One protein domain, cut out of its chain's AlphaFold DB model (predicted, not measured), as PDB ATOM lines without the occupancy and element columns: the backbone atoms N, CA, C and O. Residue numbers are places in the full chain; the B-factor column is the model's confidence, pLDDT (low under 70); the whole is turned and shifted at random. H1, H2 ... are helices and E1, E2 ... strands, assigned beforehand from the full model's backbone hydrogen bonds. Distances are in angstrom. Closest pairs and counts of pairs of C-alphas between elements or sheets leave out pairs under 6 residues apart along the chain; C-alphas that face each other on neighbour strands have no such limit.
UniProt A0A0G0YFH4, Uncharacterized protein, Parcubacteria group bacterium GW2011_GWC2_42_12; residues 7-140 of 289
ATOM      1  N   SER A   7     286.028 271.227 277.147       86.06
ATOM      2  CA  SER A   7     285.097 271.145 278.282       86.06
ATOM      3  C   SER A   7     284.538 272.521 278.661       86.06
ATOM      4  O   SER A   7     285.146 273.549 278.361       86.06
ATOM      5  N   SER A   8     283.393 272.554 279.352       85.69
ATOM      6  CA  SER A   8     282.809 273.799 279.883       85.69
ATOM      7  C   SER A   8     283.762 274.510 280.843       85.69
ATOM      8  O   SER A   8     283.967 275.711 280.712       85.69
ATOM      9  N   GLN A   9     284.439 273.754 281.711       85.88
ATOM     10  CA  GLN A   9     285.480 274.256 282.617       85.88
ATOM     11  C   GLN A   9     286.616 274.953 281.865       85.88
ATOM     12  O   GLN A   9     287.059 276.026 282.265       85.88
ATOM     13  N   MET A  10     287.070 274.379 280.743       86.44
ATOM     14  CA  MET A  10     288.103 274.997 279.910       86.44
ATOM     15  C   MET A  10     287.630 276.358 279.393       86.44
ATOM     16  O   MET A  10     288.346 277.343 279.537       86.44
ATOM     17  N   ILE A  11     286.419 276.425 278.838       87.00
ATOM     18  CA  ILE A  11     285.858 277.658 278.266       87.00
ATOM     19  C   ILE A  11     285.578 278.707 279.354       87.00
ATOM     20  O   ILE A  11     285.845 279.887 279.144       87.00
ATOM     21  N   ALA A  12     285.103 278.290 280.528       86.62
ATOM     22  CA  ALA A  12     284.902 279.170 281.676       86.62
ATOM     23  C   ALA A  12     286.231 279.711 282.219       86.62
ATOM     24  O   ALA A  12     286.324 280.896 282.524       86.62
ATOM     25  N   SER A  13     287.282 278.885 282.275       88.00
ATOM     26  CA  SER A  13     288.590 279.295 282.806       88.00
ATOM     27  C   SER A  13     289.305 280.348 281.952       88.00
ATOM     28  O   SER A  13     290.094 281.131 282.474       88.00
ATOM     29  N   ILE A  14     289.025 280.386 280.645       91.00
ATOM     30  CA  ILE A  14     289.594 281.369 279.710       91.00
ATOM     31  C   ILE A  14     288.740 282.637 279.576       91.00
ATOM     32  O   ILE A  14     289.110 283.548 278.834       91.00
ATOM     33  N   TYR A  15     287.599 282.702 280.266       92.12
ATOM     34  CA  TYR A  15     286.749 283.881 280.311       92.12
ATOM     35  C   TYR A  15     287.040 284.705 281.570       92.12
ATOM     36  O   TYR A  15     286.913 284.227 282.695       92.12
ATOM     37  N   ASN A  16     287.388 285.977 281.387       92.75
ATOM     38  CA  ASN A  16     287.606 286.904 282.494       92.75
ATOM     39  C   ASN A  16     286.303 287.632 282.839       92.75
ATOM     40  O   ASN A  16     285.734 288.306 281.981       92.75
ATOM     41  N   LYS A  17     285.846 287.532 284.092       91.06
ATOM     42  CA  LYS A  17     284.637 288.226 284.562       91.06
ATOM     43  C   LYS A  17     284.781 289.746 284.399       91.06
ATOM     44  O   LYS A  17     285.745 290.333 284.885       91.06
ATOM     45  N   GLU A  18     283.814 290.377 283.741       91.19
ATOM     46  CA  GLU A  18     283.736 291.833 283.588       91.19
ATOM     47  C   GLU A  18     282.922 292.483 284.720       91.19
ATOM     48  O   GLU A  18     282.108 291.838 285.376       91.19
ATOM     49  N   GLU A  19     283.092 293.794 284.924       88.00
ATOM     50  CA  GLU A  19     282.428 294.566 285.993       88.00
ATOM     51  C   GLU A  19     280.891 294.447 285.982       88.00
ATOM     52  O   GLU A  19     280.248 294.449 287.029       88.00
ATOM     53  N   ASN A  20     280.289 294.325 284.795       89.56
ATOM     54  CA  ASN A  20     278.836 294.225 284.635       89.56
ATOM     55  C   ASN A  20     278.309 292.782 284.650       89.56
ATOM     56  O   ASN A  20     277.097 292.592 284.520       89.56
ATOM     57  N   ASP A  21     279.178 291.780 284.781       89.56
ATOM     58  CA  ASP A  21     278.764 290.385 284.896       89.56
ATOM     59  C   ASP A  21     278.270 290.120 286.323       89.56
ATOM     60  O   ASP A  21     279.023 290.240 287.290       89.56
ATOM     61  N   GLU A  22     276.996 289.752 286.460       87.12
ATOM     62  CA  GLU A  22     276.439 289.286 287.732       87.12
ATOM     63  C   GLU A  22     277.010 287.908 288.042       87.12
ATOM     64  O   GLU A  22     277.776 287.765 288.995       87.12
ATOM     65  N   ASP A  23     276.744 286.946 287.159       85.81
ATOM     66  CA  ASP A  23     277.085 285.542 287.347       85.81
ATOM     67  C   ASP A  23     277.535 284.880 286.044       85.81
ATOM     68  O   ASP A  23     277.194 285.316 284.940       85.81
ATOM     69  N   ILE A  24     278.314 283.809 286.194       86.56
ATOM     70  CA  ILE A  24     278.828 282.985 285.101       86.56
ATOM     71  C   ILE A  24     278.585 281.528 285.484       86.56
ATOM     72  O   ILE A  24     278.983 281.095 286.565       86.56
ATOM     73  N   PHE A  25     277.951 280.781 284.591       87.50
ATOM     74  CA  PHE A  25     277.630 279.374 284.780       87.50
ATOM     75  C   PHE A  25     278.261 278.545 283.675       87.50
ATOM     76  O   PHE A  25     278.258 278.930 282.505       87.50
ATOM     77  N   GLU A  26     278.767 277.378 284.039       86.50
ATOM     78  CA  GLU A  26     279.132 276.353 283.073       86.50
ATOM     79  C   GLU A  26     277.869 275.672 282.546       86.50
ATOM     80  O   GLU A  26     276.952 275.359 283.309       86.50
ATOM     81  N   LEU A  27     277.825 275.416 281.240       81.69
ATOM     82  CA  LEU A  27     276.755 274.606 280.668       81.69
ATOM     83  C   LEU A  27     277.001 273.131 281.004       81.69
ATOM     84  O   LEU A  27     278.114 272.621 280.844       81.69
ATOM     85  N   THR A  28     275.964 272.454 281.491       77.25
ATOM     86  CA  THR A  28     276.042 271.069 281.983       77.25
ATOM     87  C   THR A  28     275.867 270.033 280.877       77.25
ATOM     88  O   THR A  28     276.388 268.926 280.978       77.25
ATOM     89  N   ASP A  29     275.149 270.386 279.813       78.38
ATOM     90  CA  ASP A  29     274.797 269.513 278.694       78.38
ATOM     91  C   ASP A  29     275.770 269.628 277.509       78.38
ATOM     92  O   ASP A  29     275.865 268.710 276.691       78.38
ATOM     93  N   LYS A  30     276.496 270.749 277.402       84.19
ATOM     94  CA  LYS A  30     277.399 271.058 276.282       84.19
ATOM     95  C   LYS A  30     278.637 271.818 276.761       84.19
ATOM     96  O   LYS A  30     278.508 272.609 277.688       84.19
ATOM     97  N   PRO A  31     279.806 271.666 276.103       86.06
ATOM     98  CA  PRO A  31     280.985 272.473 276.401       86.06
ATOM     99  C   PRO A  31     280.691 273.953 276.149       86.06
ATOM    100  O   PRO A  31     280.609 274.381 275.001       86.06
ATOM    101  N   GLY A  32     280.514 274.744 277.201       89.25
ATOM    102  CA  GLY A  32     280.198 276.160 277.051       89.25
ATOM    103  C   GLY A  32     279.978 276.887 278.364       89.25
ATOM    104  O   GLY A  32     280.138 276.323 279.446       89.25
ATOM    105  N   LEU A  33     279.596 278.153 278.247       91.19
ATOM    106  CA  LEU A  33     279.297 279.029 279.366       91.19
ATOM    107  C   LEU A  33     278.041 279.861 279.104       91.19
ATOM    108  O   LEU A  33     277.670 280.148 277.961       91.19
ATOM    109  N   GLN A  34     277.412 280.269 280.194       89.94
ATOM    110  CA  GLN A  34     276.333 281.237 280.233       89.94
ATOM    111  C   GLN A  34     276.743 282.397 281.140       89.94
ATOM    112  O   GLN A  34     277.190 282.179 282.261       89.94
ATOM    113  N   ILE A  35     276.565 283.630 280.674       90.75
ATOM    114  CA  ILE A  35     276.882 284.850 281.422       90.75
ATOM    115  C   ILE A  35     275.594 285.626 281.636       90.75
ATOM    116  O   ILE A  35     274.854 285.893 280.686       90.75
ATOM    117  N   ILE A  36     275.357 286.029 282.878       89.44
ATOM    118  CA  ILE A  36     274.319 286.988 283.233       89.44
ATOM    119  C   ILE A  36     274.979 288.355 283.351       89.44
ATOM    120  O   ILE A  36     275.794 288.580 284.242       89.44
ATOM    121  N   ARG A  37     274.632 289.283 282.458       91.62
ATOM    122  CA  ARG A  37     275.242 290.617 282.391       91.62
ATOM    123  C   ARG A  37     274.207 291.730 282.535       91.62
ATOM    124  O   ARG A  37     273.156 291.718 281.887       91.62
ATOM    125  N   LYS A  38     274.523 292.743 283.345       89.88
ATOM    126  CA  LYS A  38     273.743 293.986 283.468       89.88
ATOM    127  C   LYS A  38     273.849 294.826 282.198       89.88
ATOM    128  O   LYS A  38     274.923 294.980 281.616       89.88
ATOM    129  N   TYR A  39     272.739 295.439 281.794       88.12
ATOM    130  CA  TYR A  39     272.794 296.533 280.824       88.12
ATOM    131  C   TYR A  39     273.443 297.768 281.454       88.12
ATOM    132  O   TYR A  39     273.298 298.021 282.651       88.12
ATOM    133  N   LYS A  40     274.108 298.583 280.628       86.44
ATOM    134  CA  LYS A  40     274.704 299.848 281.070       86.44
ATOM    135  C   LYS A  40     273.642 300.759 281.698       86.44
ATOM    136  O   LYS A  40     272.545 300.915 281.147       86.44
ATOM    137  N   GLN A  41     273.994 301.395 282.817       83.19
ATOM    138  CA  GLN A  41     273.131 302.365 283.494       83.19
ATOM    139  C   GLN A  41     272.669 303.473 282.531       83.19
ATOM    140  O   GLN A  41     273.408 303.902 281.644       83.19
ATOM    141  N   GLY A  42     271.417 303.909 282.685       77.00
ATOM    142  CA  GLY A  42     270.791 304.925 281.830       77.00
ATOM    143  C   GLY A  42     270.117 304.390 280.560       77.00
ATOM    144  O   GLY A  42     269.369 305.127 279.918       77.00
ATOM    145  N   THR A  43     270.302 303.114 280.206       79.38
ATOM    146  CA  THR A  43     269.555 302.479 279.106       79.38
ATOM    147  C   THR A  43     268.136 302.086 279.543       79.38
ATOM    148  O   THR A  43     267.905 301.768 280.708       79.38
ATOM    149  N   ALA A  44     267.169 302.085 278.617       75.88
ATOM    150  CA  ALA A  44     265.800 301.619 278.884       75.88
ATOM    151  C   ALA A  44     265.732 300.214 279.537       75.88
ATOM    152  O   ALA A  44     265.104 300.097 280.584       75.88
ATOM    153  N   PRO A  45     266.424 299.171 279.028       77.88
ATOM    154  CA  PRO A  45     266.402 297.851 279.660       77.88
ATOM    155  C   PRO A  45     267.027 297.835 281.063       77.88
ATOM    156  O   PRO A  45     266.587 297.055 281.901       77.88
ATOM    157  N   ALA A  46     268.000 298.708 281.358       82.81
ATOM    158  CA  ALA A  46     268.537 298.835 282.714       82.81
ATOM    159  C   ALA A  46     267.505 299.414 283.699       82.81
ATOM    160  O   ALA A  46     267.456 298.969 284.844       82.81
ATOM    161  N   LYS A  47     266.662 300.366 283.263       80.94
ATOM    162  CA  LYS A  47     265.575 300.931 284.090       80.94
ATOM    163  C   LYS A  47     264.513 299.889 284.439       80.94
ATOM    164  O   LYS A  47     264.025 299.876 285.560       80.94
ATOM    165  N   ASP A  48     264.236 298.982 283.508       78.31
ATOM    166  CA  ASP A  48     263.287 297.878 283.681       78.31
ATOM    167  C   ASP A  48     263.897 296.666 284.421       78.31
ATOM    168  O   ASP A  48     263.326 295.577 284.416       78.31
ATOM    169  N   ASN A  49     265.089 296.827 285.011       81.81
ATOM    170  CA  ASN A  49     265.854 295.775 285.682       81.81
ATOM    171  C   ASN A  49     266.075 294.505 284.831       81.81
ATOM    172  O   ASN A  49     266.167 293.393 285.351       81.81
ATOM    173  N   ARG A  50     266.192 294.657 283.509       85.25
ATOM    174  CA  ARG A  50     266.451 293.540 282.593       85.25
ATOM    175  C   ARG A  50     267.931 293.159 282.605       85.25
ATOM    176  O   ARG A  50     268.787 293.961 283.001       85.25
ATOM    177  N   ARG A  51     268.241 291.945 282.154       85.62
ATOM    178  CA  ARG A  51     269.607 291.411 282.006       85.62
ATOM    179  C   ARG A  51     269.815 290.774 280.640       85.62
ATOM    180  O   ARG A  51     268.855 290.380 279.982       85.62
ATOM    181  N   MET A  52     271.077 290.685 280.236       88.56
ATOM    182  CA  MET A  52     271.523 289.900 279.089       88.56
ATOM    183  C   MET A  52     271.944 288.519 279.580       88.56
ATOM    184  O   MET A  52     272.842 288.402 280.408       88.56
ATOM    185  N   PHE A  53     271.309 287.486 279.048       89.75
ATOM    186  CA  PHE A  53     271.734 286.098 279.144       89.75
ATOM    187  C   PHE A  53     272.529 285.763 277.893       89.75
ATOM    188  O   PHE A  53     271.954 285.542 276.829       89.75
ATOM    189  N   ILE A  54     273.850 285.773 278.016       89.81
ATOM    190  CA  ILE A  54     274.775 285.476 276.926       89.81
ATOM    191  C   ILE A  54     275.120 283.997 277.015       89.81
ATOM    192  O   ILE A  54     275.673 283.559 278.017       89.81
ATOM    193  N   ILE A  55     274.794 283.231 275.983       89.12
ATOM    194  CA  ILE A  55     275.069 281.796 275.911       89.12
ATOM    195  C   ILE A  55     276.114 281.580 274.825       89.12
ATOM    196  O   ILE A  55     275.954 282.069 273.707       89.12
ATOM    197  N   LEU A  56     277.165 280.832 275.139       90.06
ATOM    198  CA  LEU A  56     278.205 280.453 274.193       90.06
ATOM    199  C   LEU A  56     278.576 278.993 274.422       90.06
ATOM    200  O   LEU A  56     278.935 278.615 275.533       90.06
ATOM    201  N   TYR A  57     278.518 278.170 273.383       89.31
ATOM    202  CA  TYR A  57     278.871 276.762 273.479       89.31
ATOM    203  C   TYR A  57     279.554 276.252 272.217       89.31
ATOM    204  O   TYR A  57     279.486 276.858 271.148       89.31
ATOM    205  N   ILE A  58     280.227 275.117 272.367       87.19
ATOM    206  CA  ILE A  58     280.984 274.463 271.314       87.19
ATOM    207  C   ILE A  58     280.273 273.176 270.919       87.19
ATOM    208  O   ILE A  58     280.100 272.257 271.720       87.19
ATOM    209  N   LYS A  59     279.868 273.121 269.656       83.44
ATOM    210  CA  LYS A  59     279.243 271.979 269.008       83.44
ATOM    211  C   LYS A  59     280.289 271.172 268.242       83.44
ATOM    212  O   LYS A  59     281.261 271.717 267.718       83.44
ATOM    213  N   ASP A  60     280.120 269.852 268.234       81.62
ATOM    214  CA  ASP A  60     280.979 268.904 267.511       81.62
ATOM    215  C   ASP A  60     282.486 269.101 267.781       81.62
ATOM    216  O   ASP A  60     283.330 268.929 266.902       81.62
ATOM    217  N   ASN A  61     282.822 269.496 269.019       78.75
ATOM    218  CA  ASN A  61     284.182 269.771 269.500       78.75
ATOM    219  C   ASN A  61     284.964 270.786 268.637       78.75
ATOM    220  O   ASN A  61     286.195 270.745 268.593       78.75
ATOM    221  N   ARG A  62     284.263 271.677 267.922       84.12
ATOM    222  CA  ARG A  62     284.895 272.621 266.995       84.12
ATOM    223  C   ARG A  62     284.079 273.883 266.743       84.12
ATOM    224  O   ARG A  62     284.646 274.971 266.776       84.12
ATOM    225  N   PHE A  63     282.801 273.754 266.412       85.94
ATOM    226  CA  PHE A  63     281.981 274.880 265.968       85.94
ATOM    227  C   PHE A  63     281.451 275.665 267.155       85.94
ATOM    228  O   PHE A  63     281.125 275.082 268.181       85.94
ATOM    229  N   VAL A  64     281.398 276.986 267.032       85.75
ATOM    230  CA  VAL A  64     280.919 277.873 268.093       85.75
ATOM    231  C   VAL A  64     279.508 278.334 267.753       85.75
ATOM    232  O   VAL A  64     279.310 278.979 266.724       85.75
ATOM    233  N   SER A  65     278.571 278.074 268.660       85.38
ATOM    234  CA  SER A  65     277.179 278.528 268.579       85.38
ATOM    235  C   SER A  65     276.788 279.236 269.872       85.38
ATOM    236  O   SER A  65     277.413 279.064 270.923       85.38
ATOM    237  N   GLY A  66     275.756 280.068 269.824       84.19
ATOM    238  CA  GLY A  66     275.382 280.855 270.990       84.19
ATOM    239  C   GLY A  66     274.365 281.934 270.690       84.19
ATOM    240  O   GLY A  66     273.743 281.962 269.635       84.19
ATOM    241  N   GLY A  67     274.183 282.851 271.625       83.81
ATOM    242  CA  GLY A  67     273.196 283.905 271.482       83.81
ATOM    243  C   GLY A  67     273.111 284.809 272.693       83.81
ATOM    244  O   GLY A  67     273.785 284.594 273.699       83.81
ATOM    245  N   ILE A  68     272.263 285.824 272.587       83.25
ATOM    246  CA  ILE A  68     271.915 286.688 273.712       83.25
ATOM    247  C   ILE A  68     270.402 286.732 273.832       83.25
ATOM    248  O   ILE A  68     269.720 287.091 272.874       83.25
ATOM    249  N   ASN A  69     269.906 286.418 275.025       81.06
ATOM    250  CA  ASN A  69     268.510 286.578 275.408       81.06
ATOM    251  C   ASN A  69     268.372 287.707 276.431       81.06
ATOM    252  O   ASN A  69     269.199 287.864 277.325       81.06
ATOM    253  N   MET A  70     267.310 288.486 276.319       81.56
ATOM    254  CA  MET A  70     266.893 289.461 277.309       81.56
ATOM    255  C   MET A  70     265.990 288.769 278.324       81.56
ATOM    256  O   MET A  70     265.019 288.103 277.960       81.56
ATOM    257  N   VAL A  71     266.301 288.954 279.600       79.94
ATOM    258  CA  VAL A  71     265.550 288.337 280.693       79.94
ATOM    259  C   VAL A  71     265.176 289.351 281.770       79.94
ATOM    260  O   VAL A  71     265.825 290.394 281.906       79.94
ATOM    261  N   LYS A  72     264.158 289.019 282.564       82.25
ATOM    262  CA  LYS A  72     263.784 289.715 283.805       82.25
ATOM    263  C   LYS A  72     263.837 288.722 284.969       82.25
ATOM    264  O   LYS A  72     263.685 287.523 284.757       82.25
ATOM    265  N   ALA A  73     264.087 289.197 286.185       74.06
ATOM    266  CA  ALA A  73     263.940 288.362 287.377       74.06
ATOM    267  C   ALA A  73     262.455 288.024 287.601       74.06
ATOM    268  O   ALA A  73     261.603 288.902 287.447       74.06
ATOM    269  N   LYS A  74     262.155 286.774 287.970       73.81
ATOM    270  CA  LYS A  74     260.802 286.347 288.348       73.81
ATOM    271  C   LYS A  74     260.403 286.998 289.673       73.81
ATOM    272  O   LYS A  74     261.159 286.936 290.640       73.81
ATOM    273  N   GLU A  75     259.214 287.597 289.707       63.38
ATOM    274  CA  GLU A  75     258.716 288.351 290.867       63.38
ATOM    275  C   GLU A  75     258.353 287.453 292.061       63.38
ATOM    276  O   GLU A  75     258.430 287.910 293.195       63.38
ATOM    277  N   GLU A  76     258.019 286.180 291.828       57.84
ATOM    278  CA  GLU A  76     257.457 285.310 292.872       57.84
ATOM    279  C   GLU A  76     258.500 284.656 293.797       57.84
ATOM    280  O   GLU A  76     258.196 284.466 294.968       57.84
ATOM    281  N   ASP A  77     259.734 284.392 293.339       48.38
ATOM    282  CA  ASP A  77     260.728 283.636 294.137       48.38
ATOM    283  C   ASP A  77     262.153 284.220 294.138       48.38
ATOM    284  O   ASP A  77     263.052 283.658 294.769       48.38
ATOM    285  N   GLY A  78     262.419 285.307 293.399       53.81
ATOM    286  CA  GLY A  78     263.728 285.990 293.358       53.81
ATOM    287  C   GLY A  78     264.929 285.159 292.866       53.81
ATOM    288  O   GLY A  78     266.013 285.708 292.686       53.81
ATOM    289  N   SER A  79     264.754 283.859 292.617       53.56
ATOM    290  CA  SER A  79     265.809 282.876 292.329       53.56
ATOM    291  C   SER A  79     265.805 282.379 290.879       53.56
ATOM    292  O   SER A  79     266.522 281.444 290.527       53.56
ATOM    293  N   GLY A  80     265.023 283.016 290.004       66.00
ATOM    294  CA  GLY A  80     264.915 282.626 288.603       66.00
ATOM    295  C   GLY A  80     264.762 283.813 287.664       66.00
ATOM    296  O   GLY A  80     264.278 284.877 288.044       66.00
ATOM    297  N   TYR A  81     265.147 283.599 286.410       72.50
ATOM    298  CA  TYR A  81     264.964 284.557 285.327       72.50
ATOM    299  C   TYR A  81     263.915 284.034 284.343       72.50
ATOM    300  O   TYR A  81     263.842 282.834 284.070       72.50
ATOM    301  N   GLU A  82     263.097 284.932 283.811       71.81
ATOM    302  CA  GLU A  82     262.168 284.659 282.720       71.81
ATOM    303  C   GLU A  82     262.675 285.296 281.426       71.81
ATOM    304  O   GLU A  82     263.126 286.446 281.412       71.81
ATOM    305  N   MET A  83     262.625 284.534 280.332       65.94
ATOM    306  CA  MET A  83     262.893 285.080 279.006       65.94
ATOM    307  C   MET A  83     261.760 286.011 278.609       65.94
ATOM    308  O   MET A  83     260.593 285.623 278.612       65.94
ATOM    309  N   ILE A  84     262.126 287.228 278.219       64.56
ATOM    310  CA  ILE A  84     261.184 288.151 277.604       64.56
ATOM    311  C   ILE A  84     261.094 287.739 276.141       64.56
ATOM    312  O   ILE A  84     261.992 288.032 275.347       64.56
ATOM    313  N   PHE A  85     260.040 287.004 275.807       57.81
ATOM    314  CA  PHE A  85     259.682 286.762 274.419       57.81
ATOM    315  C   PHE A  85     259.042 288.030 273.859       57.81
ATOM    316  O   PHE A  85     258.235 288.676 274.529       57.81
ATOM    317  N   ASP A  86     259.437 288.404 272.643       53.97
ATOM    318  CA  ASP A  86     258.743 289.449 271.902       53.97
ATOM    319  C   ASP A  86     257.294 288.984 271.735       53.97
ATOM    320  O   ASP A  86     257.049 287.950 271.112       53.97
ATOM    321  N   ASP A  87     256.339 289.705 272.322       42.94
ATOM    322  CA  ASP A  87     254.920 289.427 272.122       42.94
ATOM    323  C   ASP A  87     254.629 289.585 270.619       42.94
ATOM    324  O   ASP A  87     254.539 290.694 270.088       42.94
ATOM    325  N   GLU A  88     254.543 288.462 269.898       45.59
ATOM    326  CA  GLU A  88     254.313 288.417 268.445       45.59
ATOM    327  C   GLU A  88     252.950 289.005 268.051       45.59
ATOM    328  O   GLU A  88     252.648 289.173 266.867       45.59
ATOM    329  N   LYS A  89     252.093 289.322 269.027       42.25
ATOM    330  CA  LYS A  89     250.715 289.720 268.785       42.25
ATOM    331  C   LYS A  89     250.423 291.101 269.361       42.25
ATOM    332  O   LYS A  89     250.356 291.298 270.564       42.25
ATOM    333  N   ALA A  90     250.113 291.997 268.424       36.03
ATOM    334  CA  ALA A  90     249.118 293.067 268.530       36.03
ATOM    335  C   ALA A  90     249.586 294.524 268.606       36.03
ATOM    336  O   ALA A  90     248.717 295.392 268.556       36.03
ATOM    337  N   ASP A  91     250.880 294.855 268.600       39.62
ATOM    338  CA  ASP A  91     251.232 296.279 268.597       39.62
ATOM    339  C   ASP A  91     252.492 296.610 267.798       39.62
ATOM    340  O   ASP A  91     253.481 295.886 267.817       39.62
ATOM    341  N   ARG A  92     252.503 297.766 267.127       45.62
ATOM    342  CA  ARG A  92     253.660 298.308 266.376       45.62
ATOM    343  C   ARG A  92     254.883 298.571 267.281       45.62
ATOM    344  O   ARG A  92     255.886 299.128 266.829       45.62
ATOM    345  N   SER A  93     254.802 298.197 268.558       46.34
ATOM    346  CA  SER A  93     255.834 298.248 269.586       46.34
ATOM    347  C   SER A  93     257.012 297.306 269.296       46.34
ATOM    348  O   SER A  93     258.149 297.708 269.554       46.34
ATOM    349  N   PHE A  94     256.802 296.142 268.662       51.41
ATOM    350  CA  PHE A  94     257.896 295.216 268.307       51.41
ATOM    351  C   PHE A  94     258.896 295.835 267.307       51.41
ATOM    352  O   PHE A  94     260.096 295.571 267.360       51.41
ATOM    353  N   LEU A  95     258.429 296.744 266.438       50.16
ATOM    354  CA  LEU A  95     259.275 297.519 265.513       50.16
ATOM    355  C   LEU A  95     260.043 298.651 266.211       50.16
ATOM    356  O   LEU A  95     261.044 299.142 265.683       50.16
ATOM    357  N   ARG A  96     259.577 299.096 267.385       51.81
ATOM    358  CA  ARG A  96     260.198 300.180 268.166       51.81
ATOM    359  C   ARG A  96     261.292 299.673 269.097       51.81
ATOM    360  O   ARG A  96     262.157 300.459 269.484       51.81
ATOM    361  N   GLN A  97     261.281 298.389 269.443       58.41
ATOM    362  CA  GLN A  97     262.291 297.816 270.318       58.41
ATOM    363  C   GLN A  97     263.664 297.784 269.638       58.41
ATOM    364  O   GLN A  97     263.844 297.288 268.523       58.41
ATOM    365  N   LYS A  98     264.643 298.359 270.339       58.28
ATOM    366  CA  LYS A  98     266.026 298.494 269.873       58.28
ATOM    367  C   LYS A  98     266.827 297.198 270.020       58.28
ATOM    368  O   LYS A  98     267.693 296.917 269.206       58.28
ATOM    369  N   TYR A  99     266.508 296.427 271.052       65.75
ATOM    370  CA  TYR A  99     267.221 295.221 271.458       65.75
ATOM    371  C   TYR A  99     266.410 293.991 271.047       65.75
ATOM    372  O   TYR A  99     265.179 294.057 271.018       65.75
ATOM    373  N   ALA A 100     267.085 292.897 270.704       62.84
ATOM    374  CA  ALA A 100     266.433 291.662 270.282       62.84
ATOM    375  C   ALA A 100     267.187 290.442 270.802       62.84
ATOM    376  O   ALA A 100     268.423 290.435 270.844       62.84
ATOM    377  N   ASN A 101     266.431 289.409 271.159       69.12
ATOM    378  CA  ASN A 101     266.990 288.090 271.409       69.12
ATOM    379  C   ASN A 101     267.508 287.533 270.088       69.12
ATOM    380  O   ASN A 101     266.856 287.687 269.053       69.12
ATOM    381  N   PHE A 102     268.673 286.900 270.102       71.44
ATOM    382  CA  PHE A 102     269.179 286.261 268.899       71.44
ATOM    383  C   PHE A 102     270.006 285.032 269.213       71.44
ATOM    384  O   PHE A 102     270.652 284.943 270.256       71.44
ATOM    385  N   PHE A 103     270.004 284.119 268.250       72.00
ATOM    386  CA  PHE A 103     270.807 282.915 268.252       72.00
ATOM    387  C   PHE A 103     271.605 282.854 266.950       72.00
ATOM    388  O   PHE A 103     271.074 283.148 265.876       72.00
ATOM    389  N   PHE A 104     272.877 282.495 267.046       74.25
ATOM    390  CA  PHE A 104     273.757 282.248 265.916       74.25
ATOM    391  C   PHE A 104     274.276 280.809 266.006       74.25
ATOM    392  O   PHE A 104     274.499 280.278 267.097       74.25
ATOM    393  N   ASP A 105     274.419 280.170 264.850       67.44
ATOM    394  CA  ASP A 105     274.720 278.742 264.735       67.44
ATOM    395  C   ASP A 105     275.840 278.494 263.710       67.44
ATOM    396  O   ASP A 105     276.345 279.446 263.104       67.44
ATOM    397  N   ASP A 106     276.183 277.220 263.495       58.22
ATOM    398  CA  ASP A 106     277.303 276.708 262.684       58.22
ATOM    399  C   ASP A 106     277.511 277.396 261.315       58.22
ATOM    400  O   ASP A 106     278.643 277.513 260.837       58.22
ATOM    401  N   ASP A 107     276.445 277.906 260.689       59.16
ATOM    402  CA  ASP A 107     276.479 278.629 259.406       59.16
ATOM    403  C   ASP A 107     277.362 279.895 259.420       59.16
ATOM    404  O   ASP A 107     277.781 280.377 258.365       59.16
ATOM    405  N   GLU A 108     277.656 280.456 260.596       61.06
ATOM    406  CA  GLU A 108     278.545 281.615 260.768       61.06
ATOM    407  C   GLU A 108     280.036 281.264 260.608       61.06
ATOM    408  O   GLU A 108     280.875 282.165 260.542       61.06
ATOM    409  N   MET A 109     280.381 279.970 260.521       71.00
ATOM    410  CA  MET A 109     281.758 279.460 260.437       71.00
ATOM    411  C   MET A 109     282.666 279.921 261.592       71.00
ATOM    412  O   MET A 109     283.879 280.061 261.418       71.00
ATOM    413  N   ALA A 110     282.099 280.164 262.776       82.88
ATOM    414  CA  ALA A 110     282.886 280.408 263.977       82.88
ATOM    415  C   ALA A 110     283.458 279.077 264.491       82.88
ATOM    416  O   ALA A 110     282.728 278.107 264.694       82.88
ATOM    417  N   VAL A 111     284.776 279.015 264.679       88.44
ATOM    418  CA  VAL A 111     285.489 277.792 265.074       88.44
ATOM    419  C   VAL A 111     286.345 278.064 266.297       88.44
ATOM    420  O   VAL A 111     287.108 279.024 266.317       88.44
ATOM    421  N   PHE A 112     286.267 277.200 267.300       88.44
ATOM    422  CA  PHE A 112     287.164 277.237 268.443       88.44
ATOM    423  C   PHE A 112     288.471 276.513 268.113       88.44
ATOM    424  O   PHE A 112     288.481 275.328 267.778       88.44
ATOM    425  N   ASP A 113     289.581 277.232 268.212       88.31
ATOM    426  CA  ASP A 113     290.928 276.689 268.101       88.31
ATOM    427  C   ASP A 113     291.425 276.318 269.500       88.31
ATOM    428  O   ASP A 113     291.825 277.182 270.284       88.31
ATOM    429  N   SER A 114     291.401 275.021 269.816       83.94
ATOM    430  CA  SER A 114     291.811 274.496 271.122       83.94
ATOM    431  C   SER A 114     293.289 274.732 271.434       83.94
ATOM    432  O   SER A 114     293.641 274.832 272.607       83.94
ATOM    433  N   SER A 115     294.142 274.874 270.411       85.94
ATOM    434  CA  SER A 115     295.582 275.093 270.584       85.94
ATOM    435  C   SER A 115     295.904 276.515 271.038       85.94
ATOM    436  O   SER A 115     296.742 276.713 271.913       85.94
ATOM    437  N   SER A 116     295.212 277.508 270.470       86.75
ATOM    438  CA  SER A 116     295.388 278.915 270.834       86.75
ATOM    439  C   SER A 116     294.348 279.422 271.834       86.75
ATOM    440  O   SER A 116     294.439 280.576 272.245       86.75
ATOM    441  N   GLN A 117     293.384 278.576 272.220       89.38
ATOM    442  CA  GLN A 117     292.248 278.897 273.095       89.38
ATOM    443  C   GLN A 117     291.468 280.138 272.627       89.38
ATOM    444  O   GLN A 117     291.021 280.964 273.423       89.38
ATOM    445  N   LYS A 118     291.326 280.288 271.306       91.94
ATOM    446  CA  LYS A 118     290.682 281.439 270.661       91.94
ATOM    447  C   LYS A 118     289.582 281.000 269.708       91.94
ATOM    448  O   LYS A 118     289.613 279.909 269.146       91.94
ATOM    449  N   ILE A 119     288.628 281.892 269.487       90.12
ATOM    450  CA  ILE A 119     287.549 281.738 268.519       90.12
ATOM    451  C   ILE A 119     287.982 282.396 267.212       90.12
ATOM    452  O   ILE A 119     288.278 283.589 267.161       90.12
ATOM    453  N   ILE A 120     288.030 281.608 266.147       89.50
ATOM    454  CA  ILE A 120     288.285 282.062 264.787       89.50
ATOM    455  C   ILE A 120     286.943 282.406 264.152       89.50
ATOM    456  O   ILE A 120     286.085 281.541 263.993       89.50
ATOM    457  N   PHE A 121     286.775 283.665 263.758       87.62
ATOM    458  CA  PHE A 121     285.585 284.138 263.062       87.62
ATOM    459  C   PHE A 121     285.984 285.146 261.984       87.62
ATOM    460  O   PHE A 121     286.674 286.126 262.264       87.62
ATOM    461  N   ARG A 122     285.578 284.897 260.730       82.00
ATOM    462  CA  ARG A 122     285.893 285.747 259.560       82.00
ATOM    463  C   ARG A 122     287.375 286.132 259.452       82.00
ATOM    464  O   ARG A 122     287.707 287.299 259.266       82.00
ATOM    465  N   ASN A 123     288.256 285.140 259.570       81.88
ATOM    466  CA  ASN A 123     289.721 285.273 259.529       81.88
ATOM    467  C   ASN A 123     290.355 286.056 260.691       81.88
ATOM    468  O   ASN A 123     291.577 286.183 260.732       81.88
ATOM    469  N   ASN A 124     289.568 286.517 261.663       86.56
ATOM    470  CA  ASN A 124     290.069 287.136 262.883       86.56
ATOM    471  C   ASN A 124     290.066 286.122 264.032       86.56
ATOM    472  O   ASN A 124     289.214 285.233 264.088       86.56
ATOM    473  N   LYS A 125     291.025 286.262 264.951       90.00
ATOM    474  CA  LYS A 125     291.107 285.465 266.180       90.00
ATOM    475  C   LYS A 125     290.675 286.317 267.364       90.00
ATOM    476  O   LYS A 125     291.287 287.349 267.614       90.00
ATOM    477  N   TYR A 126     289.686 285.841 268.103       92.62
ATOM    478  CA  TYR A 126     289.132 286.493 269.282       92.62
ATOM    479  C   TYR A 126     289.391 285.634 270.517       92.62
ATOM    480  O   TYR A 126     289.235 284.415 270.479       92.62
ATOM    481  N   SER A 127     289.757 286.253 271.630       94.06
ATOM    482  CA  SER A 127     289.545 285.662 272.953       94.06
ATOM    483  C   SER A 127     288.046 285.471 273.215       94.06
ATOM    484  O   SER A 127     287.200 286.066 272.541       94.06
ATOM    485  N   VAL A 128     287.697 284.660 274.215       91.81
ATOM    486  CA  VAL A 128     286.288 284.448 274.584       91.81
ATOM    487  C   VAL A 128     285.624 285.766 275.000       91.81
ATOM    488  O   VAL A 128     284.523 286.055 274.539       91.81
ATOM    489  N   ASN A 129     286.314 286.619 275.765       93.69
ATOM    490  CA  ASN A 129     285.844 287.966 276.118       93.69
ATOM    491  C   ASN A 129     285.581 288.859 274.896       93.69
ATOM    492  O   ASN A 129     284.535 289.509 274.805       93.69
ATOM    493  N   GLU A 130     286.508 288.893 273.936       93.19
ATOM    494  CA  GLU A 130     286.339 289.692 272.717       93.19
ATOM    495  C   GLU A 130     285.169 289.177 271.874       93.19
ATOM    496  O   GLU A 130     284.390 289.967 271.342       93.19
ATOM    497  N   PHE A 131     284.996 287.858 271.789       91.38
ATOM    498  CA  PHE A 131     283.886 287.274 271.048       91.38
ATOM    499  C   PHE A 131     282.537 287.539 271.730       91.38
ATOM    500  O   PHE A 131     281.583 287.946 271.069       91.38
ATOM    501  N   VAL A 132     282.461 287.425 273.061       91.25
ATOM    502  CA  VAL A 132     281.294 287.854 273.852       91.25
ATOM    503  C   VAL A 132     280.978 289.332 273.599       91.25
ATOM    504  O   VAL A 132     279.819 289.690 273.390       91.25
ATOM    505  N   SER A 133     281.996 290.190 273.512       89.75
ATOM    506  CA  SER A 133     281.819 291.608 273.175       89.75
ATOM    507  C   SER A 133     281.234 291.814 271.772       89.75
ATOM    508  O   SER A 133     280.388 292.693 271.586       89.75
ATOM    509  N   VAL A 134     281.613 290.987 270.789       88.50
ATOM    510  CA  VAL A 134     280.978 290.977 269.458       88.50
ATOM    511  C   VAL A 134     279.495 290.621 269.577       88.50
ATOM    512  O   VAL A 134     278.659 291.317 268.994       88.50
ATOM    513  N   LEU A 135     279.132 289.603 270.363       87.56
ATOM    514  CA  LEU A 135     277.727 289.235 270.579       87.56
ATOM    515  C   LEU A 135     276.934 290.382 271.213       87.56
ATOM    516  O   LEU A 135     275.868 290.744 270.711       87.56
ATOM    517  N   VAL A 136     277.481 291.009 272.259       87.88
ATOM    518  CA  VAL A 136     276.856 292.150 272.947       87.88
ATOM    519  C   VAL A 136     276.675 293.327 271.993       87.88
ATOM    520  O   VAL A 136     275.590 293.902 271.921       87.88
ATOM    521  N   LYS A 137     277.694 293.666 271.195       86.19
ATOM    522  CA  LYS A 137     277.602 294.732 270.187       86.19
ATOM    523  C   LYS A 137     276.490 294.454 269.176       86.19
ATOM    524  O   LYS A 137     275.754 295.375 268.829       86.19
ATOM    525  N   ASN A 138     276.338 293.205 268.733       81.19
ATOM    526  CA  ASN A 138     275.255 292.815 267.831       81.19
ATOM    527  C   ASN A 138     273.884 292.933 268.515       81.19
ATOM    528  O   ASN A 138     273.001 293.572 267.944       81.19
ATOM    529  N   HIS A 139     273.722 292.429 269.742       81.44
ATOM    530  CA  HIS A 139     272.480 292.552 270.525       81.44
ATOM    531  C   HIS A 139     272.044 294.013 270.735       81.44
ATOM    532  O   HIS A 139     270.858 294.335 270.681       81.44
ATOM    533  N   LEU A 140     273.011 294.905 270.970       80.31
ATOM    534  CA  LEU A 140     272.775 296.334 271.187       80.31
ATOM    535  C   LEU A 140     272.635 297.139 269.883       80.31
ATOM    536  O   LEU A 140     272.333 298.336 269.933       80.31
TER     537      LEU A 140
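This is residues 7 to 140 of the 289 residues of an uncharacterized protein of Parcubacteria group bacterium GW2011_GWC2_42_12 (UniProt A0A0G0YFH4). A twisted antiparallel sheet, with the long strands E1, E2, E3 and E4 side by side and the short E5 and E6 both beside E4, has helix H3 packed slantwise over one face and the small H1 on the same face. A small sheet of E7, E8 and E9 sits at one end, by the E3 to E4 turn, while residues 87 to 93 stick out at the opposite end. The printed part has 134 residues, with three named helices and nine named strands in the order H1 E1 E2 H2 E3 E4 E5 E6 E7 E8 E9 H3; the class is mixed, helices and strands. It is compact, with a radius of gyration of the C-alphas of 15.6 A, and spans 47 by 31 by 28 A, only just elongated.

The large sheet holds E1, residues 21 to 26, 14.2 A long; E2, 32 to 38, 20.0 A; E3, 51 to 59, 25.3 A; E4, 63 to 73, 31.1 A, from C-alpha 63 at (281.981, 274.880, 265.968); E5, 81 to 83; and E6, 102 to 104. The small sheet holds E7, 111 to 113, E8, 118 to 121, and E9, 124 to 126. H1 is residues 8 to 13, from C-alpha 8 at (282.809, 273.799, 279.883); H2 is 44 to 47; H3 is 128 to 139, 16.5 A, to C-alpha 139 at (272.480, 292.552, 270.525).

E4 bends by 53 degrees at residue 70, with E3 on one side and E5 and E6 on the other. N 53 and O 69 of E3 and E4 are 2.8 A apart, N 72 and O 82 of E4 and E5 3.0 A, and N 104 and O 66 of E6 and E4 2.8 A. E3 E4 E5 is a meander, each strand the antiparallel neighbour of the one before, and so is E7 E8 E9. E2 has E3 on one side, with N 35 and O 54 at 2.8 A, and E1 on the other, with N 25 and O 34 at 2.8 A. H3 lies over E3 and E4 at a height over the sheet of 8.9 A, slantwise at 55 degrees to E3 on the local plane; the closest C-alphas of E4 and H3, Ile 68 and His 139, are 6.7 A apart. H1 is on the same face, at a height over the sheet of 6.1 A, and H2 only grazes the sheet with residues 45 to 46. The closest C-alphas of E4 and E7, Phe 63 and Val 111, are 4.6 A apart. In the small sheet N 120 and O 111 are 2.7 A apart and N 119 and O 126 2.8 A; H3 on one face of it makes two layers, a helix over a sheet. In H1 and H3 every O i to N i+4 pair is within hydrogen-bond range; H2 is too short for one.

The C-alphas farthest apart, of Ala 90 and Ser 115, are 49.9 A apart. The printed part has no cut, and the one long link, E5 to E6, has 18 residues, of which 87 to 93 stand free. Mean pLDDT of the printed part is 78.8; residues 75 to 80, 83 to 101 and 105 to 108 are under 70.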